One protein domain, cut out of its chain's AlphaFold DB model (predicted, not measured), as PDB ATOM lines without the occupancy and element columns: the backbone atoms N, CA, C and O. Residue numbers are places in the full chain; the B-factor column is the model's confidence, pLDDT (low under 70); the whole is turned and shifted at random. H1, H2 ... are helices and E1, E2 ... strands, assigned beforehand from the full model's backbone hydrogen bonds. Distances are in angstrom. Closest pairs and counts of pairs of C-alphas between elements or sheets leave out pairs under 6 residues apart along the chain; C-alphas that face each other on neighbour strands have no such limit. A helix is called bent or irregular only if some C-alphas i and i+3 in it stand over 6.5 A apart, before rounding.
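Overview. This is residues 193 to 372 and 398 to 409 of the 646 residues of the protein "3'-5' exonuclease domain-containing protein" of Ustilago maydis (strain 521 / FGSC 9021) (UniProt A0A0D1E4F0). A twisted sheet of six strands stands between H1, H2 and H3 over one face and the long helix H8, which runs slantwise over the other face and on past the sheet. H9 packs on the edge strand E6 and on H4, and H4 and H6 pack on H8. Printed are 192 residues of mixed class, in the order E1 H1 E2 E3 E4 H2 E5 H3 E6 H4 H5 H6 H7 H8 H9; the mixed sheet runs E1 E4 E3 E2 E5 E6. The whole is compact, radius of gyration of the C-alphas 16.4 A, and spans 51 by 33 by 29 A.

Arrangement. Start at E2, residues 214 to 219, E3, residues 232 to 236, and E4, residues 240 to 244, a meander of two hairpins, each strand the antiparallel neighbour of the one before; N 217 and O 234 are 3.0 A apart, N 235 and O 242 3.0 A. E1, residues 193 to 196, is parallel to E4, with N 194 and O 241 at 2.9 A. E5, residues 268 to 270, is parallel to E2, N 269 and O 214 at 2.8 A, and to E6, residues 291 to 293, N 292 and O 268 at 2.8 A. H1, residues 199 to 207, H2, residues 255 to 262, and H3, residues 274 to 284, are on the same face, at heights over the sheet of 9.1, 9.9 and 9.5 A. E5, H3, E6 form a strand-helix-strand unit, two parallel neighbours with a helix between; E1, H1, E2 and E4, H2, E5 are split ones, with strands between; the crossovers are right-handed. On the opposite face is the hub H8, residues 344 to 368, height 7.6 A; the C-alphas of Gly 215 and Leu 358 are its closest to E2, 4.9 A. H8 touches H4, residues 294 to 301, with residues 357 to 368 alone, closest C-alphas Ala 301 and Tyr 367, 5.7 A, and H6, residues 315 to 323, with residues 353 to 364 alone, closest Tyr 322 and Ala 363, 6.0 A. H7, residues 331 to 334, only just touches H8, with 3 pairs of C-alphas within 8 A. H9, residues 399 to 409, only grazes the sheet; H5, residues 303 to 306, is close to H4 but not clearly touching, 5.6 A. O i to N i+4 pairs are within hydrogen-bond range throughout H2, H3 and H6, and in 4 of 5 in H1, 3 of 4 in H4, 17 of 21 in H8 and 6 of 7 in H9; H5 and H7 are too short for one.

Along the chain. Find C-alpha 193 at (10.944, 10.600, 0.507), where E1 begins. E2 covers 16.9 A, H3 15.3 A. From C-alpha 344 at (20.848, 17.038, 1.371) H8 runs 37.1 A. H9, 16.7 A, ends at (-10.807, 32.656, 5.313) and is only just irregular: C-alphas 406 and 409 are 6.6 A apart.

Size, cuts and confidence. The C-alphas farthest apart, Ala 225 and Ala 372, are 57.3 A apart. Residues 373 to 397 are cut out, a gap of 15.1 A between C-alphas 372 and 398. The long link is E2 to E3. Look for pLDDT under 70 at residues 329 to 330, 370 to 372 and 408 to 409.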
ATOM      1  N   LEU A 193      10.570   9.296   1.053       97.38
ATOM      2  CA  LEU A 193      10.944  10.600   0.507       97.38
ATOM      3  C   LEU A 193      11.357  10.452  -0.959       97.38
ATOM      4  O   LEU A 193      12.242   9.658  -1.277       97.38
ATOM      5  N   ALA A 194      10.755  11.252  -1.835       97.38
ATOM      6  CA  ALA A 194      11.149  11.397  -3.226       97.38
ATOM      7  C   ALA A 194      11.430  12.872  -3.551       97.38
ATOM      8  O   ALA A 194      10.606  13.751  -3.300       97.38
ATOM      9  N   TYR A 195      12.592  13.140  -4.143       98.00
ATOM     10  CA  TYR A 195      12.948  14.430  -4.731       98.00
ATOM     11  C   TYR A 195      13.096  14.238  -6.238       98.00
ATOM     12  O   TYR A 195      13.826  13.348  -6.670       98.00
ATOM     13  N   THR A 196      12.420  15.068  -7.032       97.50
ATOM     14  CA  THR A 196      12.506  15.017  -8.494       97.50
ATOM     15  C   THR A 196      12.644  16.403  -9.110       97.50
ATOM     16  O   THR A 196      12.011  17.374  -8.694       97.50
ATOM     17  N   ALA A 197      13.471  16.470 -10.151       97.00
ATOM     18  CA  ALA A 197      13.619  17.604 -11.058       97.00
ATOM     19  C   ALA A 197      13.222  17.239 -12.499       97.00
ATOM     20  O   ALA A 197      13.615  17.908 -13.454       97.00
ATOM     21  N   ASN A 198      12.467  16.151 -12.670       96.81
ATOM     22  CA  ASN A 198      12.046  15.632 -13.961       96.81
ATOM     23  C   ASN A 198      10.517  15.631 -14.044       96.81
ATOM     24  O   ASN A 198       9.829  15.051 -13.212       96.81
ATOM     25  N   TYR A 199       9.991  16.276 -15.081       96.62
ATOM     26  CA  TYR A 199       8.556  16.465 -15.282       96.62
ATOM     27  C   TYR A 199       7.780  15.149 -15.403       96.62
ATOM     28  O   TYR A 199       6.682  15.038 -14.861       96.62
ATOM     29  N   ASP A 200       8.353  14.162 -16.092       95.44
ATOM     30  CA  ASP A 200       7.683  12.888 -16.360       95.44
ATOM     31  C   ASP A 200       7.664  12.026 -15.083       95.44
ATOM     32  O   ASP A 200       6.626  11.508 -14.685       95.44
ATOM     33  N   GLU A 201       8.791  11.985 -14.366       96.06
ATOM     34  CA  GLU A 201       8.923  11.335 -13.054       96.06
ATOM     35  C   GLU A 201       8.029  11.994 -11.993       96.06
ATOM     36  O   GLU A 201       7.406  11.299 -11.194       96.06
ATOM     37  N   ALA A 202       7.894  13.323 -12.009       96.50
ATOM     38  CA  ALA A 202       6.944  14.026 -11.156       96.50
ATOM     39  C   ALA A 202       5.496  13.613 -11.461       96.50
ATOM     40  O   ALA A 202       4.717  13.453 -10.527       96.50
ATOM     41  N   CYS A 203       5.127  13.396 -12.733       94.62
ATOM     42  CA  CYS A 203       3.801  12.875 -13.083       94.62
ATOM     43  C   CYS A 203       3.574  11.472 -12.498       94.62
ATOM     44  O   CYS A 203       2.547  11.258 -11.854       94.62
ATOM     45  N   ASP A 204       4.538  10.559 -12.652       94.69
ATOM     46  CA  ASP A 204       4.461   9.196 -12.109       94.69
ATOM     47  C   ASP A 204       4.362   9.198 -10.568       94.69
ATOM     48  O   ASP A 204       3.478   8.562  -9.995       94.69
ATOM     49  N   LEU A 205       5.222   9.960  -9.880       95.94
ATOM     50  CA  LEU A 205       5.265  10.019  -8.412       95.94
ATOM     51  C   LEU A 205       4.006  10.642  -7.788       95.94
ATOM     52  O   LEU A 205       3.629  10.270  -6.677       95.94
ATOM     53  N   LEU A 206       3.316  11.547  -8.489       95.44
ATOM     54  CA  LEU A 206       2.054  12.128  -8.017       95.44
ATOM     55  C   LEU A 206       0.922  11.094  -7.920       95.44
ATOM     56  O   LEU A 206       0.060  11.232  -7.055       95.44
ATOM     57  N   HIS A 207       0.938  10.036  -8.741       92.56
ATOM     58  CA  HIS A 207       0.001   8.917  -8.588       92.56
ATOM     59  C   HIS A 207       0.256   8.104  -7.303       92.56
ATOM     60  O   HIS A 207      -0.662   7.460  -6.795       92.56
ATOM     61  N   CYS A 208       1.469   8.167  -6.743       92.44
ATOM     62  CA  CYS A 208       1.873   7.434  -5.541       92.44
ATOM     63  C   CYS A 208       1.597   8.175  -4.219       92.44
ATOM     64  O   CYS A 208       1.809   7.592  -3.158       92.44
ATOM     65  N   LEU A 209       1.110   9.426  -4.246       87.75
ATOM     66  CA  LEU A 209       0.743  10.159  -3.021       87.75
ATOM     67  C   LEU A 209      -0.400   9.482  -2.249       87.75
ATOM     68  O   LEU A 209      -0.440   9.570  -1.023       87.75
ATOM     69  N   GLY A 210      -1.316   8.802  -2.942       82.31
ATOM     70  CA  GLY A 210      -2.536   8.274  -2.334       82.31
ATOM     71  C   GLY A 210      -3.538   9.383  -1.959       82.31
ATOM     72  O   GLY A 210      -3.478  10.485  -2.512       82.31
ATOM     73  N   PRO A 211      -4.504   9.101  -1.067       79.00
ATOM     74  CA  PRO A 211      -5.487  10.090  -0.635       79.00
ATOM     75  C   PRO A 211      -4.894  11.142   0.316       79.00
ATOM     76  O   PRO A 211      -3.870  10.921   0.962       79.00
ATOM     77  N   GLY A 212      -5.582  12.284   0.426       82.19
ATOM     78  CA  GLY A 212      -5.321  13.271   1.479       82.19
ATOM     79  C   GLY A 212      -5.856  12.842   2.859       82.19
ATOM     80  O   GLY A 212      -6.409  11.747   2.980       82.19
ATOM     81  N   PRO A 213      -5.733  13.694   3.897       91.38
ATOM     82  CA  PRO A 213      -5.186  15.057   3.881       91.38
ATOM     83  C   PRO A 213      -3.697  15.106   3.510       91.38
ATOM     84  O   PRO A 213      -2.956  14.156   3.756       91.38
ATOM     85  N   MET A 214      -3.271  16.224   2.919       94.81
ATOM     86  CA  MET A 214      -1.900  16.434   2.451       94.81
ATOM     87  C   MET A 214      -1.244  17.639   3.129       94.81
ATOM     88  O   MET A 214      -1.882  18.679   3.285       94.81
ATOM     89  N   GLY A 215       0.034  17.527   3.490       96.62
ATOM     90  CA  GLY A 215       0.867  18.690   3.813       96.62
ATOM     91  C   GLY A 215       1.300  19.392   2.526       96.62
ATOM     92  O   GLY A 215       1.558  18.717   1.526       96.62
ATOM     93  N   LEU A 216       1.354  20.725   2.531       98.00
ATOM     94  CA  LEU A 216       1.779  21.544   1.391       98.00
ATOM     95  C   LEU A 216       2.654  22.708   1.865       98.00
ATOM     96  O   LEU A 216       2.219  23.516   2.684       98.00
ATOM     97  N   ASP A 217       3.836  22.833   1.270       97.31
ATOM     98  CA  ASP A 217       4.730  23.982   1.422       97.31
ATOM     99  C   ASP A 217       5.401  24.331   0.077       97.31
ATOM    100  O   ASP A 217       5.347  23.549  -0.876       97.31
ATOM    101  N   LEU A 218       5.985  25.526  -0.033       97.12
ATOM    102  CA  LEU A 218       6.563  26.079  -1.260       97.12
ATOM    103  C   LEU A 218       7.811  26.914  -0.959       97.12
ATOM    104  O   LEU A 218       7.777  27.767  -0.078       97.12
ATOM    105  N   GLU A 219       8.845  26.800  -1.792       95.88
ATOM    106  CA  GLU A 219      10.062  27.620  -1.660       95.88
ATOM    107  C   GLU A 219      10.422  28.390  -2.948       95.88
ATOM    108  O   GLU A 219      10.107  27.979  -4.072       95.88
ATOM    109  N   TRP A 220      11.060  29.558  -2.793       94.69
ATOM    110  CA  TRP A 220      11.486  30.447  -3.890       94.69
ATOM    111  C   TRP A 220      12.636  31.372  -3.485       94.69
ATOM    112  O   TRP A 220      12.768  31.775  -2.332       94.69
ATOM    113  N   ASN A 221      13.398  31.827  -4.480       92.44
ATOM    114  CA  ASN A 221      14.425  32.843  -4.284       92.44
ATOM    115  C   ASN A 221      13.842  34.258  -4.093       92.44
ATOM    116  O   ASN A 221      12.800  34.632  -4.647       92.44
ATOM    117  N   TYR A 222      14.554  35.084  -3.325       85.81
ATOM    118  CA  TYR A 222      14.285  36.514  -3.181       85.81
ATOM    119  C   TYR A 222      15.525  37.321  -3.563       85.81
ATOM    120  O   TYR A 222      16.616  37.077  -3.053       85.81
ATOM    121  N   SER A 223      15.355  38.321  -4.425       83.62
ATOM    122  CA  SER A 223      16.430  39.223  -4.842       83.62
ATOM    123  C   SER A 223      16.008  40.687  -4.713       83.62
ATOM    124  O   SER A 223      14.836  41.004  -4.514       83.62
ATOM    125  N   ARG A 224      16.957  41.622  -4.871       78.31
ATOM    126  CA  ARG A 224      16.638  43.065  -4.901       78.31
ATOM    127  C   ARG A 224      15.695  43.461  -6.047       78.31
ATOM    128  O   ARG A 224      15.101  44.529  -5.967       78.31
ATOM    129  N   ALA A 225      15.561  42.628  -7.083       78.44
ATOM    130  CA  ALA A 225      14.608  42.835  -8.172       78.44
ATOM    131  C   ALA A 225      13.190  42.330  -7.833       78.44
ATOM    132  O   ALA A 225      12.234  42.710  -8.505       78.44
ATOM    133  N   GLY A 226      13.032  41.503  -6.790       81.62
ATOM    134  CA  GLY A 226      11.737  41.049  -6.288       81.62
ATOM    135  C   GLY A 226      11.698  39.580  -5.859       81.62
ATOM    136  O   GLY A 226      12.715  38.909  -5.686       81.62
ATOM    137  N   VAL A 227      10.473  39.083  -5.680       87.25
ATOM    138  CA  VAL A 227      10.180  37.683  -5.331       87.25
ATOM    139  C   VAL A 227      10.165  36.842  -6.609       87.25
ATOM    140  O   VAL A 227       9.288  37.061  -7.453       87.25
ATOM    141  N   HIS A 228      11.070  35.870  -6.735       92.56
ATOM    142  CA  HIS A 228      11.149  34.995  -7.909       92.56
ATOM    143  C   HIS A 228       9.900  34.097  -8.042       92.56
ATOM    144  O   HIS A 228       8.996  34.091  -7.190       92.56
ATOM    145  N   ARG A 229       9.827  33.334  -9.140       95.06
ATOM    146  CA  ARG A 229       8.827  32.267  -9.280       95.06
ATOM    147  C   ARG A 229       9.090  31.171  -8.245       95.06
ATOM    148  O   ARG A 229      10.189  31.051  -7.717       95.06
ATOM    149  N   THR A 230       8.064  30.401  -7.910       96.81
ATOM    150  CA  THR A 230       8.214  29.224  -7.049       96.81
ATOM    151  C   THR A 230       9.186  28.247  -7.689       96.81
ATOM    152  O   THR A 230       9.042  27.917  -8.867       96.81
ATOM    153  N   ALA A 231      10.191  27.853  -6.911       97.06
ATOM    154  CA  ALA A 231      11.284  26.991  -7.319       97.06
ATOM    155  C   ALA A 231      10.984  25.542  -6.920       97.06
ATOM    156  O   ALA A 231      11.005  24.660  -7.781       97.06
ATOM    157  N   LEU A 232      10.554  25.317  -5.672       97.75
ATOM    158  CA  LEU A 232      10.089  24.019  -5.178       97.75
ATOM    159  C   LEU A 232       8.592  24.030  -4.854       97.75
ATOM    160  O   LEU A 232       8.060  25.026  -4.363       97.75
ATOM    161  N   VAL A 233       7.931  22.900  -5.104       98.38
ATOM    162  CA  VAL A 233       6.646  22.551  -4.488       98.38
ATOM    163  C   VAL A 233       6.872  21.310  -3.636       98.38
ATOM    164  O   VAL A 233       7.326  20.289  -4.155       98.38
ATOM    165  N   GLN A 234       6.533  21.378  -2.355       98.12
ATOM    166  CA  GLN A 234       6.607  20.257  -1.433       98.12
ATOM    167  C   GLN A 234       5.193  19.788  -1.107       98.12
ATOM    168  O   GLN A 234       4.362  20.574  -0.658       98.12
ATOM    169  N   ILE A 235       4.901  18.508  -1.328       98.12
ATOM    170  CA  ILE A 235       3.590  17.928  -1.028       98.12
ATOM    171  C   ILE A 235       3.756  16.542  -0.409       98.12
ATOM    172  O   ILE A 235       4.581  15.751  -0.868       98.12
ATOM    173  N   CYS A 236       3.006  16.233   0.647       96.50
ATOM    174  CA  CYS A 236       3.108  14.941   1.325       96.50
ATOM    175  C   CYS A 236       1.759  14.360   1.748       96.50
ATOM    176  O   CYS A 236       0.802  15.091   1.981       96.50
ATOM    177  N   SER A 237       1.710  13.038   1.883       93.12
ATOM    178  CA  SER A 237       0.623  12.270   2.495       93.12
ATOM    179  C   SER A 237       1.137  11.525   3.737       93.12
ATOM    180  O   SER A 237       2.203  11.832   4.268       93.12
ATOM    181  N   SER A 238       0.398  10.530   4.235       88.19
ATOM    182  CA  SER A 238       0.873   9.639   5.303       88.19
ATOM    183  C   SER A 238       2.015   8.703   4.892       88.19
ATOM    184  O   SER A 238       2.705   8.200   5.776       88.19
ATOM    185  N   SER A 239       2.226   8.463   3.594       89.38
ATOM    186  CA  SER A 239       3.162   7.448   3.087       89.38
ATOM    187  C   SER A 239       4.258   7.985   2.168       89.38
ATOM    188  O   SER A 239       5.298   7.337   2.052       89.38
ATOM    189  N   LEU A 240       4.060   9.146   1.535       94.50
ATOM    190  CA  LEU A 240       5.002   9.745   0.585       94.50
ATOM    191  C   LEU A 240       5.181  11.241   0.866       94.50
ATOM    192  O   LEU A 240       4.202  11.973   0.986       94.50
ATOM    193  N   ILE A 241       6.429  11.700   0.900       97.81
ATOM    194  CA  ILE A 241       6.821  13.106   0.771       97.81
ATOM    195  C   ILE A 241       7.424  13.281  -0.621       97.81
ATOM    196  O   ILE A 241       8.353  12.562  -0.988       97.81
ATOM    197  N   LEU A 242       6.909  14.240  -1.386       98.25
ATOM    198  CA  LEU A 242       7.319  14.515  -2.756       98.25
ATOM    199  C   LEU A 242       7.776  15.974  -2.892       98.25
ATOM    200  O   LEU A 242       6.978  16.905  -2.780       98.25
ATOM    201  N   ILE A 243       9.073  16.166  -3.144       98.50
ATOM    202  CA  ILE A 243       9.692  17.470  -3.417       98.50
ATOM    203  C   ILE A 243       9.850  17.618  -4.931       98.50
ATOM    204  O   ILE A 243      10.611  16.887  -5.569       98.50
ATOM    205  N   ILE A 244       9.127  18.577  -5.503       98.31
ATOM    206  CA  ILE A 244       9.001  18.797  -6.943       98.31
ATOM    207  C   ILE A 244       9.773  20.063  -7.314       98.31
ATOM    208  O   ILE A 244       9.342  21.182  -7.032       98.31
ATOM    209  N   HIS A 245      10.919  19.895  -7.971       97.94
ATOM    210  CA  HIS A 245      11.831  20.985  -8.311       97.94
ATOM    211  C   HIS A 245      11.388  21.713  -9.592       97.94
ATOM    212  O   HIS A 245      11.958  21.561 -10.673       97.94
ATOM    213  N   THR A 246      10.332  22.517  -9.472       97.19
ATOM    214  CA  THR A 246       9.696  23.226 -10.592       97.19
ATOM    215  C   THR A 246      10.634  24.142 -11.384       97.19
ATOM    216  O   THR A 246      10.549  24.116 -12.607       97.19
ATOM    217  N   SER A 247      11.564  24.880 -10.765       96.81
ATOM    218  CA  SER A 247      12.572  25.696 -11.479       96.81
ATOM    219  C   SER A 247      13.445  24.853 -12.415       96.81
ATOM    220  O   SER A 247      13.535  25.155 -13.606       96.81
ATOM    221  N   ALA A 248      14.005  23.745 -11.918       96.44
ATOM    222  CA  ALA A 248      14.785  22.799 -12.719       96.44
ATOM    223  C   ALA A 248      13.959  22.154 -13.857       96.44
ATOM    224  O   ALA A 248      14.481  21.908 -14.942       96.44
ATOM    225  N   MET A 249      12.644  21.991 -13.671       95.56
ATOM    226  CA  MET A 249      11.692  21.578 -14.718       95.56
ATOM    227  C   MET A 249      11.247  22.725 -15.653       95.56
ATOM    228  O   MET A 249      10.170  22.652 -16.251       95.56
ATOM    229  N   SER A 250      12.025  23.807 -15.769       95.38
ATOM    230  CA  SER A 250      11.684  25.012 -16.552       95.38
ATOM    231  C   SER A 250      10.334  25.639 -16.164       95.38
ATOM    232  O   SER A 250       9.607  26.165 -17.008       95.38
ATOM    233  N   HIS A 251       9.969  25.548 -14.883       96.38
ATOM    234  CA  HIS A 251       8.684  25.967 -14.318       96.38
ATOM    235  C   HIS A 251       7.449  25.314 -14.976       96.38
ATOM    236  O   HIS A 251       6.365  25.907 -15.001       96.38
ATOM    237  N   ARG A 252       7.575  24.083 -15.497       95.31
ATOM    238  CA  ARG A 252       6.414  23.270 -15.899       95.31
ATOM    239  C   ARG A 252       5.783  22.589 -14.682       95.31
ATOM    240  O   ARG A 252       6.483  21.962 -13.894       95.31
ATOM    241  N   ILE A 253       4.456  22.644 -14.577       97.38
ATOM    242  CA  ILE A 253       3.686  21.952 -13.532       97.38
ATOM    243  C   ILE A 253       3.015  20.688 -14.100       97.38
ATOM    244  O   ILE A 253       2.351  20.782 -15.139       97.38
ATOM    245  N   PRO A 254       3.165  19.512 -13.459       97.00
ATOM    246  CA  PRO A 254       2.395  18.316 -13.793       97.00
ATOM    247  C   PRO A 254       0.873  18.558 -13.716       97.00
ATOM    248  O   PRO A 254       0.409  19.159 -12.741       97.00
ATOM    249  N   PRO A 255       0.055  18.062 -14.668       96.56
ATOM    250  CA  PRO A 255      -1.391  18.297 -14.653       96.56
ATOM    251  C   PRO A 255      -2.076  17.700 -13.418       96.56
ATOM    252  O   PRO A 255      -3.005  18.299 -12.882       96.56
ATOM    253  N   LEU A 256      -1.575  16.561 -12.923       96.44
ATOM    254  CA  LEU A 256      -2.086  15.911 -11.717       96.44
ATOM    255  C   LEU A 256      -1.810  16.733 -10.445       96.44
ATOM    256  O   LEU A 256      -2.690  16.833  -9.596       96.44
ATOM    257  N   LEU A 257      -0.654  17.405 -10.340       97.50
ATOM    258  CA  LEU A 257      -0.369  18.323  -9.226       97.50
ATOM    259  C   LEU A 257      -1.353  19.494  -9.242       97.50
ATOM    260  O   LEU A 257      -1.931  19.834  -8.212       97.50
ATOM    261  N   LYS A 258      -1.598  20.076 -10.425       97.44
ATOM    262  CA  LYS A 258      -2.616  21.119 -10.586       97.44
ATOM    263  C   LYS A 258      -4.002  20.611 -10.171       97.44
ATOM    264  O   LYS A 258      -4.681  21.302  -9.419       97.44
ATOM    265  N   HIS A 259      -4.394  19.406 -10.583       95.75
ATOM    266  CA  HIS A 259      -5.668  18.803 -10.190       95.75
ATOM    267  C   HIS A 259      -5.787  18.630  -8.664       95.75
ATOM    268  O   HIS A 259      -6.724  19.162  -8.079       95.75
ATOM    269  N   ILE A 260      -4.801  18.004  -8.010       95.56
ATOM    270  CA  ILE A 260      -4.764  17.780  -6.550       95.56
ATOM    271  C   ILE A 260      -4.851  19.099  -5.762       95.56
ATOM    272  O   ILE A 260      -5.585  19.204  -4.776       95.56
ATOM    273  N   LEU A 261      -4.131  20.136  -6.200       96.06
ATOM    274  CA  LEU A 261      -4.156  21.452  -5.557       96.06
ATOM    275  C   LEU A 261      -5.521  22.145  -5.712       96.06
ATOM    276  O   LEU A 261      -6.001  22.764  -4.761       96.06
ATOM    277  N   GLN A 262      -6.164  22.020  -6.877       94.81
ATOM    278  CA  GLN A 262      -7.468  22.633  -7.163       94.81
ATOM    279  C   GLN A 262      -8.678  21.821  -6.659       94.81
ATOM    280  O   GLN A 262      -9.772  22.379  -6.567       94.81
ATOM    281  N   ASP A 263      -8.511  20.540  -6.317       90.94
ATOM    282  CA  ASP A 263      -9.587  19.679  -5.812       90.94
ATOM    283  C   ASP A 263     -10.070  20.149  -4.419       90.94
ATOM    284  O   ASP A 263      -9.273  20.187  -3.475       90.94
ATOM    285  N   PRO A 264     -11.357  20.515  -4.244       88.94
ATOM    286  CA  PRO A 264     -11.900  20.923  -2.950       88.94
ATOM    287  C   PRO A 264     -12.148  19.753  -1.980       88.94
ATOM    288  O   PRO A 264     -12.394  20.001  -0.804       88.94
ATOM    289  N   SER A 265     -12.099  18.496  -2.428       85.81
ATOM    290  CA  SER A 265     -12.246  17.312  -1.568       85.81
ATOM    291  C   SER A 265     -10.945  16.895  -0.873       85.81
ATOM    292  O   SER A 265     -10.990  16.227   0.155       85.81
ATOM    293  N   ILE A 266      -9.790  17.334  -1.383       89.38
ATOM    294  CA  ILE A 266      -8.477  17.061  -0.786       89.38
ATOM    295  C   ILE A 266      -8.079  18.240   0.105       89.38
ATOM    296  O   ILE A 266      -7.822  19.329  -0.405       89.38
ATOM    297  N   VAL A 267      -7.969  18.027   1.417       91.81
ATOM    298  CA  VAL A 267      -7.375  19.006   2.347       91.81
ATOM    299  C   VAL A 267      -5.883  19.177   2.046       91.81
ATOM    300  O   VAL A 267      -5.150  18.188   2.014       91.81
ATOM    301  N   LYS A 268      -5.423  20.422   1.876       94.50
ATOM    302  CA  LYS A 268      -4.002  20.813   1.905       94.50
ATOM    303  C   LYS A 268      -3.741  21.629   3.170       94.50
ATOM    304  O   LYS A 268      -4.473  22.579   3.423       94.50
ATOM    305  N   THR A 269      -2.729  21.289   3.963       95.31
ATOM    306  CA  THR A 269      -2.460  21.932   5.262       95.31
ATOM    307  C   THR A 269      -1.049  22.510   5.360       95.31
ATOM    308  O   THR A 269      -0.135  22.021   4.699       95.31
ATOM    309  N   GLY A 270      -0.892  23.570   6.156       95.25
ATOM    310  CA  GLY A 270       0.354  24.317   6.340       95.25
ATOM    311  C   GLY A 270       0.177  25.509   7.288       95.25
ATOM    312  O   GLY A 270      -0.925  25.756   7.783       95.25
ATOM    313  N   VAL A 271       1.256  26.257   7.538       91.88
ATOM    314  CA  VAL A 271       1.253  27.487   8.357       91.88
ATOM    315  C   VAL A 271       1.515  28.700   7.474       91.88
ATOM    316  O   VAL A 271       2.459  28.703   6.691       91.88
ATOM    317  N   ALA A 272       0.693  29.740   7.611       90.06
ATOM    318  CA  ALA A 272       0.647  30.896   6.711       90.06
ATOM    319  C   ALA A 272       0.378  30.535   5.229       90.06
ATOM    320  O   ALA A 272       0.558  31.382   4.345       90.06
ATOM    321  N   ILE A 273      -0.125  29.320   4.978       92.75
ATOM    322  CA  ILE A 273      -0.289  28.633   3.681       92.75
ATOM    323  C   ILE A 273      -1.164  29.404   2.677       92.75
ATOM    324  O   ILE A 273      -1.042  29.246   1.460       92.75
ATOM    325  N   LYS A 274      -1.992  30.335   3.165       87.06
ATOM    326  CA  LYS A 274      -2.674  31.358   2.358       87.06
ATOM    327  C   LYS A 274      -1.726  32.106   1.410       87.06
ATOM    328  O   LYS A 274      -2.091  32.370   0.265       87.06
ATOM    329  N   ASN A 275      -0.518  32.451   1.860       89.75
ATOM    330  CA  ASN A 275       0.468  33.147   1.025       89.75
ATOM    331  C   ASN A 275       0.900  32.299  -0.176       89.75
ATOM    332  O   ASN A 275       1.246  32.829  -1.230       89.75
ATOM    333  N   ASP A 276       0.866  30.988  -0.005       94.69
ATOM    334  CA  ASP A 276       1.524  30.015  -0.859       94.69
ATOM    335  C   ASP A 276       0.499  29.448  -1.861       94.69
ATOM    336  O   ASP A 276       0.777  29.350  -3.055       94.69
ATOM    337  N   ALA A 277      -0.771  29.341  -1.449       92.69
ATOM    338  CA  ALA A 277      -1.926  29.340  -2.350       92.69
ATOM    339  C   ALA A 277      -1.959  30.581  -3.276       92.69
ATOM    340  O   ALA A 277      -2.136  30.451  -4.490       92.69
ATOM    341  N   LEU A 278      -1.731  31.791  -2.741       89.62
ATOM    342  CA  LEU A 278      -1.633  33.014  -3.554       89.62
ATOM    343  C   LEU A 278      -0.405  33.002  -4.484       89.62
ATOM    344  O   LEU A 278      -0.484  33.488  -5.613       89.62
ATOM    345  N   LYS A 279       0.713  32.411  -4.048       94.00
ATOM    346  CA  LYS A 279       1.936  32.231  -4.845       94.00
ATOM    347  C   LYS A 279       1.712  31.279  -6.028       94.00
ATOM    348  O   LYS A 279       2.088  31.621  -7.148       94.00
ATOM    349  N   LEU A 280       1.032  30.150  -5.813       96.00
ATOM    350  CA  LEU A 280       0.595  29.208  -6.857       96.00
ATOM    351  C   LEU A 280      -0.339  29.868  -7.882       96.00
ATOM    352  O   LEU A 280      -0.171  29.685  -9.091       96.00
ATOM    353  N   GLN A 281      -1.283  30.690  -7.417       93.75
ATOM    354  CA  GLN A 281      -2.171  31.436  -8.304       93.75
ATOM    355  C   GLN A 281      -1.404  32.486  -9.128       93.75
ATOM    356  O   GLN A 281      -1.658  32.613 -10.326       93.75
ATOM    357  N   ARG A 282      -0.443  33.199  -8.523       92.69
ATOM    358  CA  ARG A 282       0.403  34.204  -9.197       92.69
ATOM    359  C   ARG A 282       1.345  33.586 -10.237       92.69
ATOM    360  O   ARG A 282       1.470  34.121 -11.332       92.69
ATOM    361  N   ASP A 283       2.010  32.482  -9.896       95.12
ATOM    362  CA  ASP A 283       3.132  31.948 -10.682       95.12
ATOM    363  C   ASP A 283       2.716  30.913 -11.735       95.12
ATOM    364  O   ASP A 283       3.470  30.679 -12.686       95.12
ATOM    365  N   TYR A 284       1.546  30.285 -11.560       96.00
ATOM    366  CA  TYR A 284       1.095  29.133 -12.354       96.00
ATOM    367  C   TYR A 284      -0.406  29.139 -12.706       96.00
ATOM    368  O   TYR A 284      -0.885  28.194 -13.344       96.00
ATOM    369  N   ALA A 285      -1.167  30.160 -12.286       94.06
ATOM    370  CA  ALA A 285      -2.633  30.172 -12.354       94.06
ATOM    371  C   ALA A 285      -3.253  28.881 -11.775       94.06
ATOM    372  O   ALA A 285      -4.124  28.251 -12.390       94.06
ATOM    373  N   ILE A 286      -2.727  28.435 -10.628       95.12
ATOM    374  CA  ILE A 286      -3.225  27.285  -9.870       95.12
ATOM    375  C   ILE A 286      -4.017  27.804  -8.678       95.12
ATOM    376  O   ILE A 286      -3.463  28.286  -7.692       95.12
ATOM    377  N   ASP A 287      -5.330  27.668  -8.790       92.69
ATOM    378  CA  ASP A 287      -6.286  28.132  -7.800       92.69
ATOM    379  C   ASP A 287      -6.480  27.079  -6.699       92.69
ATOM    380  O   ASP A 287      -7.404  26.266  -6.765       92.69
ATOM    381  N   ALA A 288      -5.575  27.056  -5.718       93.31
ATOM    382  CA  ALA A 288      -5.601  26.074  -4.638       93.31
ATOM    383  C   ALA A 288      -6.899  26.159  -3.804       93.31
ATOM    384  O   ALA A 288      -7.290  27.233  -3.337       93.31
ATOM    385  N   ARG A 289      -7.568  25.014  -3.608       90.50
ATOM    386  CA  ARG A 289      -8.835  24.876  -2.863       90.50
ATOM    387  C   ARG A 289      -8.672  23.959  -1.657       90.50
ATOM    388  O   ARG A 289      -7.783  23.117  -1.660       90.50
ATOM    389  N   ASN A 290      -9.552  24.113  -0.664       89.00
ATOM    390  CA  ASN A 290      -9.522  23.376   0.607       89.00
ATOM    391  C   ASN A 290      -8.124  23.414   1.257       89.00
ATOM    392  O   ASN A 290      -7.423  22.411   1.383       89.00
ATOM    393  N   VAL A 291      -7.705  24.638   1.577       92.38
ATOM    394  CA  VAL A 291      -6.408  24.964   2.170       92.38
ATOM    395  C   VAL A 291      -6.646  25.338   3.631       92.38
ATOM    396  O   VAL A 291      -7.271  26.359   3.898       92.38
ATOM    397  N   VAL A 292      -6.182  24.494   4.551       92.69
ATOM    398  CA  VAL A 292      -6.395  24.581   6.003       92.69
ATOM    399  C   VAL A 292      -5.187  25.254   6.653       92.69
ATOM    400  O   VAL A 292      -4.099  24.674   6.712       92.69
ATOM    401  N   GLU A 293      -5.393  26.471   7.153       93.94
ATOM    402  CA  GLU A 293      -4.425  27.212   7.961       93.94
ATOM    403  C   GLU A 293      -4.334  26.600   9.364       93.94
ATOM    404  O   GLU A 293      -5.251  26.740  10.187       93.94
ATOM    405  N   LEU A 294      -3.208  25.943   9.652       94.19
ATOM    406  CA  LEU A 294      -2.977  25.257  10.924       94.19
ATOM    407  C   LEU A 294      -3.085  26.201  12.116       94.19
ATOM    408  O   LEU A 294      -3.695  25.834  13.117       94.19
ATOM    409  N   SER A 295      -2.575  27.433  12.007       91.81
ATOM    410  CA  SER A 295      -2.674  28.384  13.115       91.81
ATOM    411  C   SER A 295      -4.119  28.745  13.473       91.81
ATOM    412  O   SER A 295      -4.354  29.142  14.613       91.81
ATOM    413  N   ASN A 296      -5.069  28.654  12.542       90.50
ATOM    414  CA  ASN A 296      -6.480  28.918  12.826       90.50
ATOM    415  C   ASN A 296      -7.173  27.632  13.292       90.50
ATOM    416  O   ASN A 296      -7.939  27.661  14.251       90.50
ATOM    417  N   PHE A 297      -6.814  26.483  12.711       91.12
ATOM    418  CA  PHE A 297      -7.312  25.174  13.134       91.12
ATOM    419  C   PHE A 297      -6.985  24.858  14.607       91.12
ATOM    420  O   PHE A 297      -7.878  24.479  15.360       91.12
ATOM    421  N   VAL A 298      -5.751  25.105  15.071       89.94
ATOM    422  CA  VAL A 298      -5.386  24.855  16.481       89.94
ATOM    423  C   VAL A 298      -6.056  25.816  17.470       89.94
ATOM    424  O   VAL A 298      -6.312  25.437  18.611       89.94
ATOM    425  N   LYS A 299      -6.389  27.042  17.039       88.75
ATOM    426  CA  LYS A 299      -7.161  28.004  17.846       88.75
ATOM    427  C   LYS A 299      -8.598  27.533  18.051       88.75
ATOM    428  O   LYS A 299      -9.124  27.700  19.143       88.75
ATOM    429  N   LEU A 300      -9.199  26.905  17.037       87.31
ATOM    430  CA  LEU A 300     -10.501  26.241  17.160       87.31
ATOM    431  C   LEU A 300     -10.415  24.974  18.028       87.31
ATOM    432  O   LEU A 300     -11.334  24.706  18.793       87.31
ATOM    433  N   ALA A 301      -9.304  24.230  17.950       86.19
ATOM    434  CA  ALA A 301      -9.081  22.997  18.711       86.19
ATOM    435  C   ALA A 301      -8.893  23.240  20.217       86.19
ATOM    436  O   ALA A 301      -9.341  22.450  21.043       86.19
ATOM    437  N   GLN A 302      -8.196  24.320  20.588       85.69
ATOM    438  CA  GLN A 302      -7.907  24.653  21.986       85.69
ATOM    439  C   GLN A 302      -8.051  26.165  22.261       85.69
ATOM    440  O   GLN A 302      -7.045  26.827  22.544       85.69
ATOM    441  N   PRO A 303      -9.276  26.733  22.232       85.62
ATOM    442  CA  PRO A 303      -9.489  28.179  22.358       85.62
ATOM    443  C   PRO A 303      -8.858  28.780  23.618       85.62
ATOM    444  O   PRO A 303      -8.214  29.822  23.551       85.62
ATOM    445  N   HIS A 304      -8.950  28.079  24.753       86.25
ATOM    446  CA  HIS A 304      -8.370  28.506  26.030       86.25
ATOM    447  C   HIS A 304      -6.832  28.576  26.020       86.25
ATOM    448  O   HIS A 304      -6.263  29.494  26.603       86.25
ATOM    449  N   ARG A 305      -6.145  27.652  25.327       89.31
ATOM    450  CA  ARG A 305      -4.671  27.657  25.199       89.31
ATOM    451  C   ARG A 305      -4.181  28.827  24.345       89.31
ATOM    452  O   ARG A 305      -3.092  29.344  24.582       89.31
ATOM    453  N   TRP A 306      -4.971  29.217  23.348       87.94
ATOM    454  CA  TRP A 306      -4.602  30.230  22.360       87.94
ATOM    455  C   TRP A 306      -5.320  31.572  22.554       87.94
ATOM    456  O   TRP A 306      -5.172  32.472  21.726       87.94
ATOM    457  N   ALA A 307      -6.041  31.750  23.664       76.38
ATOM    458  CA  ALA A 307      -6.600  33.033  24.066       76.38
ATOM    459  C   ALA A 307      -5.487  34.102  24.098       76.38
ATOM    460  O   ALA A 307      -4.397  33.876  24.623       76.38
ATOM    461  N   GLY A 308      -5.732  35.246  23.455       77.38
ATOM    462  CA  GLY A 308      -4.734  36.309  23.266       77.38
ATOM    463  C   GLY A 308      -3.804  36.156  22.049       77.38
ATOM    464  O   GLY A 308      -3.151  37.129  21.679       77.38
ATOM    465  N   HIS A 309      -3.766  35.009  21.356       81.88
ATOM    466  CA  HIS A 309      -2.977  34.860  20.123       81.88
ATOM    467  C   HIS A 309      -3.729  35.425  18.908       81.88
ATOM    468  O   HIS A 309      -4.379  34.698  18.153       81.88
ATOM    469  N   SER A 310      -3.615  36.735  18.691       78.12
ATOM    470  CA  SER A 310      -4.143  37.433  17.508       78.12
ATOM    471  C   SER A 310      -3.467  36.970  16.205       78.12
ATOM    472  O   SER A 310      -4.147  36.602  15.249       78.12
ATOM    473  N   HIS A 311      -2.134  36.922  16.184       84.31
ATOM    474  CA  HIS A 311      -1.318  36.590  15.002       84.31
ATOM    475  C   HIS A 311      -1.276  35.091  14.671       84.31
ATOM    476  O   HIS A 311      -1.747  34.249  15.440       84.31
ATOM    477  N   LEU A 312      -0.677  34.743  13.526       87.00
ATOM    478  CA  LEU A 312      -0.396  33.351  13.165       87.00
ATOM    479  C   LEU A 312       0.715  32.758  14.053       87.00
ATOM    480  O   LEU A 312       1.767  33.370  14.255       87.00
ATOM    481  N   ILE A 313       0.477  31.551  14.560       89.75
ATOM    482  CA  ILE A 313       1.398  30.748  15.369       89.75
ATOM    483  C   ILE A 313       2.400  30.065  14.426       89.75
ATOM    484  O   ILE A 313       2.008  29.560  13.375       89.75
ATOM    485  N   SER A 314       3.693  30.057  14.769       92.12
ATOM    486  CA  SER A 314       4.726  29.505  13.879       92.12
ATOM    487  C   SER A 314       4.695  27.973  13.833       92.12
ATOM    488  O   SER A 314       4.393  27.328  14.836       92.12
ATOM    489  N   LEU A 315       5.085  27.367  12.702       93.88
ATOM    490  CA  LEU A 315       5.193  25.903  12.603       93.88
ATOM    491  C   LEU A 315       6.161  25.334  13.655       93.88
ATOM    492  O   LEU A 315       5.886  24.286  14.217       93.88
ATOM    493  N   ARG A 316       7.233  26.061  14.003       92.06
ATOM    494  CA  ARG A 316       8.160  25.704  15.091       92.06
ATOM    495  C   ARG A 316       7.449  25.609  16.447       92.06
ATOM    496  O   ARG A 316       7.634  24.622  17.154       92.06
ATOM    497  N   ASP A 317       6.607  26.587  16.785       91.69
ATOM    498  CA  ASP A 317       5.806  26.570  18.018       91.69
ATOM    499  C   ASP A 317       4.761  25.445  18.013       91.69
ATOM    500  O   ASP A 317       4.571  24.790  19.037       91.69
ATOM    501  N   LEU A 318       4.115  25.183  16.870       93.88
ATOM    502  CA  LEU A 318       3.147  24.088  16.740       93.88
ATOM    503  C   LEU A 318       3.817  22.711  16.861       93.88
ATOM    504  O   LEU A 318       3.339  21.877  17.626       93.88
ATOM    505  N   THR A 319       4.949  22.488  16.191       93.94
ATOM    506  CA  THR A 319       5.765  21.267  16.314       93.94
ATOM    507  C   THR A 319       6.209  21.052  17.765       93.94
ATOM    508  O   THR A 319       6.097  19.939  18.282       93.94
ATOM    509  N   ARG A 320       6.605  22.121  18.474       93.31
ATOM    510  CA  ARG A 320       6.944  22.057  19.903       93.31
ATOM    511  C   ARG A 320       5.754  21.641  20.768       93.31
ATOM    512  O   ARG A 320       5.900  20.775  21.624       93.31
ATOM    513  N   ILE A 321       4.593  22.261  20.561       91.50
ATOM    514  CA  ILE A 321       3.430  22.154  21.460       91.50
ATOM    515  C   ILE A 321       2.558  20.919  21.185       91.50
ATOM    516  O   ILE A 321       1.932  20.415  22.118       91.50
ATOM    517  N   TYR A 322       2.527  20.420  19.945       90.75
ATOM    518  CA  TYR A 322       1.710  19.264  19.548       90.75
ATOM    519  C   TYR A 322       2.506  17.979  19.303       90.75
ATOM    520  O   TYR A 322       1.933  16.904  19.449       90.75
ATOM    521  N   LEU A 323       3.798  18.062  18.954       91.44
ATOM    522  CA  LEU A 323       4.640  16.890  18.657       91.44
ATOM    523  C   LEU A 323       5.805  16.709  19.650       91.44
ATOM    524  O   LEU A 323       6.557  15.744  19.545       91.44
ATOM    525  N   GLY A 324       6.008  17.643  20.590       90.44
ATOM    526  CA  GLY A 324       7.101  17.580  21.571       90.44
ATOM    527  C   GLY A 324       8.508  17.659  20.961       90.44
ATOM    528  O   GLY A 324       9.481  17.253  21.598       90.44
ATOM    529  N   ARG A 325       8.640  18.141  19.716       92.12
ATOM    530  CA  ARG A 325       9.917  18.235  18.986       92.12
ATOM    531  C   ARG A 325      10.236  19.686  18.633       92.12
ATOM    532  O   ARG A 325       9.326  20.479  18.417       92.12
ATOM    533  N   LYS A 326      11.515  20.039  18.484       92.38
ATOM    534  CA  LYS A 326      11.914  21.355  17.946       92.38
ATOM    535  C   LYS A 326      12.231  21.287  16.456       92.38
ATOM    536  O   LYS A 326      13.016  20.447  16.018       92.38
ATOM    537  N   LEU A 327      11.632  22.184  15.681       89.25
ATOM    538  CA  LEU A 327      11.921  22.351  14.256       89.25
ATOM    539  C   LEU A 327      13.200  23.192  14.091       89.25
ATOM    540  O   LEU A 327      13.380  24.175  14.814       89.25
ATOM    541  N   ARG A 328      14.111  22.824  13.180       80.06
ATOM    542  CA  ARG A 328      15.390  23.545  13.037       80.06
ATOM    543  C   ARG A 328      15.204  24.922  12.407       80.06
ATOM    544  O   ARG A 328      14.640  25.056  11.327       80.06
ATOM    545  N   LYS A 329      15.793  25.946  13.028       69.12
ATOM    546  CA  LYS A 329      15.926  27.293  12.451       69.12
ATOM    547  C   LYS A 329      17.149  27.369  11.521       69.12
ATOM    548  O   LYS A 329      18.070  28.149  11.758       69.12
ATOM    549  N   ASP A 330      17.179  26.524  10.495       67.75
ATOM    550  CA  ASP A 330      18.329  26.410   9.594       67.75
ATOM    551  C   ASP A 330      18.416  27.586   8.602       67.75
ATOM    552  O   ASP A 330      17.416  28.076   8.069       67.75
ATOM    553  N   SER A 331      19.646  28.004   8.276       72.88
ATOM    554  CA  SER A 331      19.929  28.999   7.222       72.88
ATOM    555  C   SER A 331      19.515  28.537   5.817       72.88
ATOM    556  O   SER A 331      19.434  29.347   4.897       72.88
ATOM    557  N   VAL A 332      19.185  27.250   5.674       78.69
ATOM    558  CA  VAL A 332      18.573  26.622   4.495       78.69
ATOM    559  C   VAL A 332      17.340  27.391   4.000       78.69
ATOM    560  O   VAL A 332      17.194  27.575   2.796       78.69
ATOM    561  N   ARG A 333      16.524  27.955   4.900       75.62
ATOM    562  CA  ARG A 333      15.323  28.743   4.554       75.62
ATOM    563  C   ARG A 333      15.606  30.081   3.839       75.62
ATOM    564  O   ARG A 333      14.688  30.819   3.496       75.62
ATOM    565  N   VAL A 334      16.878  30.450   3.677       80.25
ATOM    566  CA  VAL A 334      17.342  31.581   2.846       80.25
ATOM    567  C   VAL A 334      18.465  31.155   1.887       80.25
ATOM    568  O   VAL A 334      19.290  31.974   1.480       80.25
ATOM    569  N   SER A 335      18.520  29.859   1.557       86.06
ATOM    570  CA  SER A 335      19.430  29.298   0.553       86.06
ATOM    571  C   SER A 335      18.958  29.582  -0.878       86.06
ATOM    572  O   SER A 335      17.876  30.124  -1.099       86.06
ATOM    573  N   ASP A 336      19.791  29.229  -1.859       92.25
ATOM    574  CA  ASP A 336      19.408  29.257  -3.269       92.25
ATOM    575  C   ASP A 336      18.539  28.034  -3.596       92.25
ATOM    576  O   ASP A 336      19.044  26.921  -3.757       92.25
ATOM    577  N   TRP A 337      17.231  28.254  -3.685       95.44
ATOM    578  CA  TRP A 337      16.232  27.241  -4.020       95.44
ATOM    579  C   TRP A 337      16.097  26.980  -5.527       95.44
ATOM    580  O   TRP A 337      15.444  26.017  -5.917       95.44
ATOM    581  N   GLU A 338      16.706  27.809  -6.384       94.56
ATOM    582  CA  GLU A 338      16.767  27.591  -7.839       94.56
ATOM    583  C   GLU A 338      18.001  26.752  -8.242       94.56
ATOM    584  O   GLU A 338      18.072  26.252  -9.369       94.56
ATOM    585  N   ARG A 339      18.952  26.547  -7.316       94.00
ATOM    586  CA  ARG A 339      20.143  25.700  -7.471       94.00
ATOM    587  C   ARG A 339      19.775  24.241  -7.742       94.00
ATOM    588  O   ARG A 339      19.288  23.537  -6.861       94.00
ATOM    589  N   TYR A 340      20.128  23.744  -8.924       92.94
ATOM    590  CA  TYR A 340      20.034  22.323  -9.263       92.94
ATOM    591  C   TYR A 340      21.420  21.636  -9.275       92.94
ATOM    592  O   TYR A 340      22.336  22.163  -9.909       92.94
ATOM    593  N   PRO A 341      21.581  20.448  -8.654       94.12
ATOM    594  CA  PRO A 341      20.652  19.809  -7.719       94.12
ATOM    595  C   PRO A 341      20.611  20.532  -6.361       94.12
ATOM    596  O   PRO A 341      21.572  21.207  -5.982       94.12
ATOM    597  N   LEU A 342      19.516  20.336  -5.618       94.88
ATOM    598  CA  LEU A 342      19.463  20.671  -4.193       94.88
ATOM    599  C   LEU A 342      20.489  19.839  -3.412       94.88
ATOM    600  O   LEU A 342      20.777  18.699  -3.782       94.88
ATOM    601  N   ASP A 343      20.986  20.371  -2.296       93.88
ATOM    602  CA  ASP A 343      21.768  19.575  -1.348       93.88
ATOM    603  C   ASP A 343      20.902  18.819  -0.321       93.88
ATOM    604  O   ASP A 343      19.697  19.034  -0.174       93.88
ATOM    605  N   ALA A 344      21.532  17.893   0.405       93.81
ATOM    606  CA  ALA A 344      20.848  17.038   1.371       93.81
ATOM    607  C   ALA A 344      20.206  17.812   2.540       93.81
ATOM    608  O   ALA A 344      19.253  17.312   3.134       93.81
ATOM    609  N   LYS A 345      20.681  19.026   2.870       92.69
ATOM    610  CA  LYS A 345      20.091  19.859   3.931       92.69
ATOM    611  C   LYS A 345      18.849  20.582   3.418       92.69
ATOM    612  O   LYS A 345      17.843  20.603   4.119       92.69
ATOM    613  N   GLN A 346      18.894  21.092   2.186       94.00
ATOM    614  CA  GLN A 346      17.720  21.611   1.472       94.00
ATOM    615  C   GLN A 346      16.604  20.560   1.379       94.00
ATOM    616  O   GLN A 346      15.454  20.856   1.694       94.00
ATOM    617  N   ILE A 347      16.950  19.319   1.021       96.00
ATOM    618  CA  ILE A 347      16.005  18.198   0.920       96.00
ATOM    619  C   ILE A 347      15.444  17.788   2.297       96.00
ATOM    620  O   ILE A 347      14.232  17.639   2.434       96.00
ATOM    621  N   GLU A 348      16.285  17.644   3.328       94.50
ATOM    622  CA  GLU A 348      15.852  17.294   4.695       94.50
ATOM    623  C   GLU A 348      14.924  18.355   5.310       94.50
ATOM    624  O   GLU A 348      13.919  18.002   5.930       94.50
ATOM    625  N   TYR A 349      15.246  19.638   5.114       94.38
ATOM    626  CA  TYR A 349      14.446  20.779   5.562       94.38
ATOM    627  C   TYR A 349      13.067  20.774   4.891       94.38
ATOM    628  O   TYR A 349      12.043  20.669   5.563       94.38
ATOM    629  N   ALA A 350      13.049  20.782   3.555       95.19
ATOM    630  CA  ALA A 350      11.834  20.819   2.747       95.19
ATOM    631  C   ALA A 350      10.910  19.613   3.013       95.19
ATOM    632  O   ALA A 350       9.687  19.760   3.050       95.19
ATOM    633  N   ALA A 351      11.478  18.426   3.249       96.31
ATOM    634  CA  ALA A 351      10.712  17.248   3.645       96.31
ATOM    635  C   ALA A 351      10.091  17.391   5.044       96.31
ATOM    636  O   ALA A 351       8.933  17.021   5.255       96.31
ATOM    637  N   SER A 352      10.855  17.930   5.996       95.19
ATOM    638  CA  SER A 352      10.473  17.976   7.406       95.19
ATOM    639  C   SER A 352       9.450  19.069   7.713       95.19
ATOM    640  O   SER A 352       8.475  18.762   8.389       95.19
ATOM    641  N   ASP A 353       9.584  20.288   7.180       92.62
ATOM    642  CA  ASP A 353       8.576  21.352   7.367       92.62
ATOM    643  C   ASP A 353       7.205  20.909   6.811       92.62
ATOM    644  O   ASP A 353       6.177  20.976   7.495       92.62
ATOM    645  N   THR A 354       7.197  20.335   5.606       94.94
ATOM    646  CA  THR A 354       5.968  19.850   4.957       94.94
ATOM    647  C   THR A 354       5.311  18.713   5.745       94.94
ATOM    648  O   THR A 354       4.099  18.737   5.959       94.94
ATOM    649  N   PHE A 355       6.078  17.721   6.211       95.81
ATOM    650  CA  PHE A 355       5.525  16.590   6.968       95.81
ATOM    651  C   PHE A 355       5.126  16.971   8.404       95.81
ATOM    652  O   PHE A 355       4.075  16.523   8.867       95.81
ATOM    653  N   ALA A 356       5.856  17.886   9.056       95.31
ATOM    654  CA  ALA A 356       5.481  18.444  10.357       95.31
ATOM    655  C   ALA A 356       4.090  19.086  10.315       95.31
ATOM    656  O   ALA A 356       3.293  18.879  11.227       95.31
ATOM    657  N   SER A 357       3.760  19.809   9.236       95.06
ATOM    658  CA  SER A 357       2.425  20.398   9.064       95.06
ATOM    659  C   SER A 357       1.307  19.342   9.101       95.06
ATOM    660  O   SER A 357       0.284  19.522   9.767       95.06
ATOM    661  N   LEU A 358       1.530  18.192   8.460       94.31
ATOM    662  CA  LEU A 358       0.562  17.103   8.390       94.31
ATOM    663  C   LEU A 358       0.471  16.312   9.707       94.31
ATOM    664  O   LEU A 358      -0.607  15.838  10.059       94.31
ATOM    665  N   GLU A 359       1.568  16.191  10.459       92.62
ATOM    666  CA  GLU A 359       1.548  15.607  11.806       92.62
ATOM    667  C   GLU A 359       0.878  16.529  12.837       92.62
ATOM    668  O   GLU A 359       0.078  16.052  13.644       92.62
ATOM    669  N   VAL A 360       1.115  17.845  12.770       94.00
ATOM    670  CA  VAL A 360       0.403  18.844  13.587       94.00
ATOM    671  C   VAL A 360      -1.100  18.809  13.298       94.00
ATOM    672  O   VAL A 360      -1.885  18.861  14.243       94.00
ATOM    673  N   LEU A 361      -1.525  18.654  12.033       93.56
ATOM    674  CA  LEU A 361      -2.946  18.488  11.700       93.56
ATOM    675  C   LEU A 361      -3.561  17.278  12.419       93.56
ATOM    676  O   LEU A 361      -4.654  17.398  12.967       93.56
ATOM    677  N   ARG A 362      -2.863  16.132  12.448       88.88
ATOM    678  CA  ARG A 362      -3.322  14.916  13.148       88.88
ATOM    679  C   ARG A 362      -3.427  15.150  14.652       88.88
ATOM    680  O   ARG A 362      -4.486  14.927  15.220       88.88
ATOM    681  N   ALA A 363      -2.366  15.663  15.275       89.88
ATOM    682  CA  ALA A 363      -2.337  15.945  16.711       89.88
ATOM    683  C   ALA A 363      -3.402  16.972  17.143       89.88
ATOM    684  O   ALA A 363      -3.983  16.848  18.217       89.88
ATOM    685  N   ALA A 364      -3.703  17.961  16.297       89.06
ATOM    686  CA  ALA A 364      -4.770  18.925  16.542       89.06
ATOM    687  C   ALA A 364      -6.180  18.361  16.271       89.06
ATOM    688  O   ALA A 364      -7.134  18.794  16.915       89.06
ATOM    689  N   ALA A 365      -6.329  17.391  15.359       87.69
ATOM    690  CA  ALA A 365      -7.613  16.759  15.045       87.69
ATOM    691  C   ALA A 365      -8.176  15.919  16.207       87.69
ATOM    692  O   ALA A 365      -9.395  15.829  16.355       87.69
ATOM    693  N   GLU A 366      -7.308  15.354  17.053       84.62
ATOM    694  CA  GLU A 366      -7.692  14.570  18.238       84.62
ATOM    695  C   GLU A 366      -8.610  15.348  19.200       84.62
ATOM    696  O   GLU A 366      -9.561  14.779  19.728       84.62
ATOM    697  N   TYR A 367      -8.397  16.660  19.362       84.06
ATOM    698  CA  TYR A 367      -9.198  17.521  20.249       84.06
ATOM    699  C   TYR A 367     -10.647  17.747  19.786       84.06
ATOM    700  O   TYR A 367     -11.448  18.287  20.544       84.06
ATOM    701  N   PHE A 368     -10.993  17.338  18.561       82.00
ATOM    702  CA  PHE A 368     -12.353  17.410  18.021       82.00
ATOM    703  C   PHE A 368     -13.077  16.053  18.015       82.00
ATOM    704  O   PHE A 368     -14.179  15.947  17.467       82.00
ATOM    705  N   LYS A 369     -12.472  15.000  18.582       72.69
ATOM    706  CA  LYS A 369     -13.173  13.740  18.856       72.69
ATOM    707  C   LYS A 369     -14.038  13.896  20.115       72.69
ATOM    708  O   LYS A 369     -13.582  14.521  21.075       72.69
ATOM    709  N   PRO A 370     -15.239  13.296  20.173       61.19
ATOM    710  CA  PRO A 370     -15.946  13.128  21.436       61.19
ATOM    711  C   PRO A 370     -15.081  12.316  22.409       61.19
ATOM    712  O   PRO A 370     -14.660  11.202  22.092       61.19
ATOM    713  N   THR A 371     -14.809  12.861  23.593       57.16
ATOM    714  CA  THR A 371     -14.321  12.065  24.727       57.16
ATOM    715  C   THR A 371     -15.451  11.165  25.229       57.16
ATOM    716  O   THR A 371     -16.625  11.483  25.040       57.16
ATOM    717  N   ALA A 372     -15.131  10.059  25.907       55.28
ATOM    718  CA  ALA A 372     -16.157   9.180  26.484       55.28
ATOM    719  C   ALA A 372     -17.108   9.944  27.432       55.28
ATOM    720  O   ALA A 372     -18.321   9.759  27.375       55.28
ATOM    721  N   HIS A 398     -17.519  20.365  15.819       80.50
ATOM    722  CA  HIS A 398     -17.143  19.125  15.144       80.50
ATOM    723  C   HIS A 398     -15.942  19.322  14.197       80.50
ATOM    724  O   HIS A 398     -15.813  20.356  13.538       80.50
ATOM    725  N   LEU A 399     -15.088  18.300  14.065       81.69
ATOM    726  CA  LEU A 399     -13.848  18.319  13.271       81.69
ATOM    727  C   LEU A 399     -14.041  18.805  11.820       81.69
ATOM    728  O   LEU A 399     -13.268  19.620  11.322       81.69
ATOM    729  N   ASP A 400     -15.096  18.341  11.146       80.12
ATOM    730  CA  ASP A 400     -15.444  18.775   9.782       80.12
ATOM    731  C   ASP A 400     -15.797  20.277   9.714       80.12
ATOM    732  O   ASP A 400     -15.401  20.964   8.773       80.12
ATOM    733  N   GLN A 401     -16.457  20.822  10.742       80.62
ATOM    734  CA  GLN A 401     -16.755  22.252  10.841       80.62
ATOM    735  C   GLN A 401     -15.484  23.072  11.096       80.62
ATOM    736  O   GLN A 401     -15.306  24.118  10.473       80.62
ATOM    737  N   ALA A 402     -14.570  22.590  11.943       80.81
ATOM    738  CA  ALA A 402     -13.296  23.260  12.210       80.81
ATOM    739  C   ALA A 402     -12.372  23.298  10.977       80.81
ATOM    740  O   ALA A 402     -11.782  24.339  10.678       80.81
ATOM    741  N   LEU A 403     -12.297  22.197  10.218       81.94
ATOM    742  CA  LEU A 403     -11.581  22.137   8.938       81.94
ATOM    743  C   LEU A 403     -12.192  23.110   7.916       81.94
ATOM    744  O   LEU A 403     -11.466  23.882   7.288       81.94
ATOM    745  N   LYS A 404     -13.528  23.135   7.796       83.19
ATOM    746  CA  LYS A 404     -14.246  24.077   6.922       83.19
ATOM    747  C   LYS A 404     -13.997  25.534   7.305       83.19
ATOM    748  O   LYS A 404     -13.725  26.326   6.410       83.19
ATOM    749  N   LEU A 405     -14.058  25.883   8.592       79.38
ATOM    750  CA  LEU A 405     -13.827  27.249   9.078       79.38
ATOM    751  C   LEU A 405     -12.381  27.704   8.833       79.38
ATOM    752  O   LEU A 405     -12.185  28.774   8.268       79.38
ATOM    753  N   SER A 406     -11.383  26.870   9.145       79.44
ATOM    754  CA  SER A 406      -9.970  27.155   8.829       79.44
ATOM    755  C   SER A 406      -9.722  27.354   7.322       79.44
ATOM    756  O   SER A 406      -8.907  28.188   6.930       79.44
ATOM    757  N   ALA A 407     -10.462  26.649   6.458       77.62
ATOM    758  CA  ALA A 407     -10.401  26.834   5.007       77.62
ATOM    759  C   ALA A 407     -11.262  28.001   4.466       77.62
ATOM    760  O   ALA A 407     -11.148  28.354   3.287       77.62
ATOM    761  N   TYR A 408     -12.130  28.604   5.287       62.09
ATOM    762  CA  TYR A 408     -13.122  29.594   4.848       62.09
ATOM    763  C   TYR A 408     -12.539  30.999   4.657       62.09
ATOM    764  O   TYR A 408     -13.007  31.740   3.788       62.09
ATOM    765  N   ASP A 409     -11.477  31.348   5.388       56.66
ATOM    766  CA  ASP A 409     -10.807  32.656   5.313       56.66
ATOM    767  C   ASP A 409     -10.362  32.992   3.872       56.66
ATOM    768  O   ASP A 409     -10.579  34.093   3.357       56.66
TER     769      ASP A 409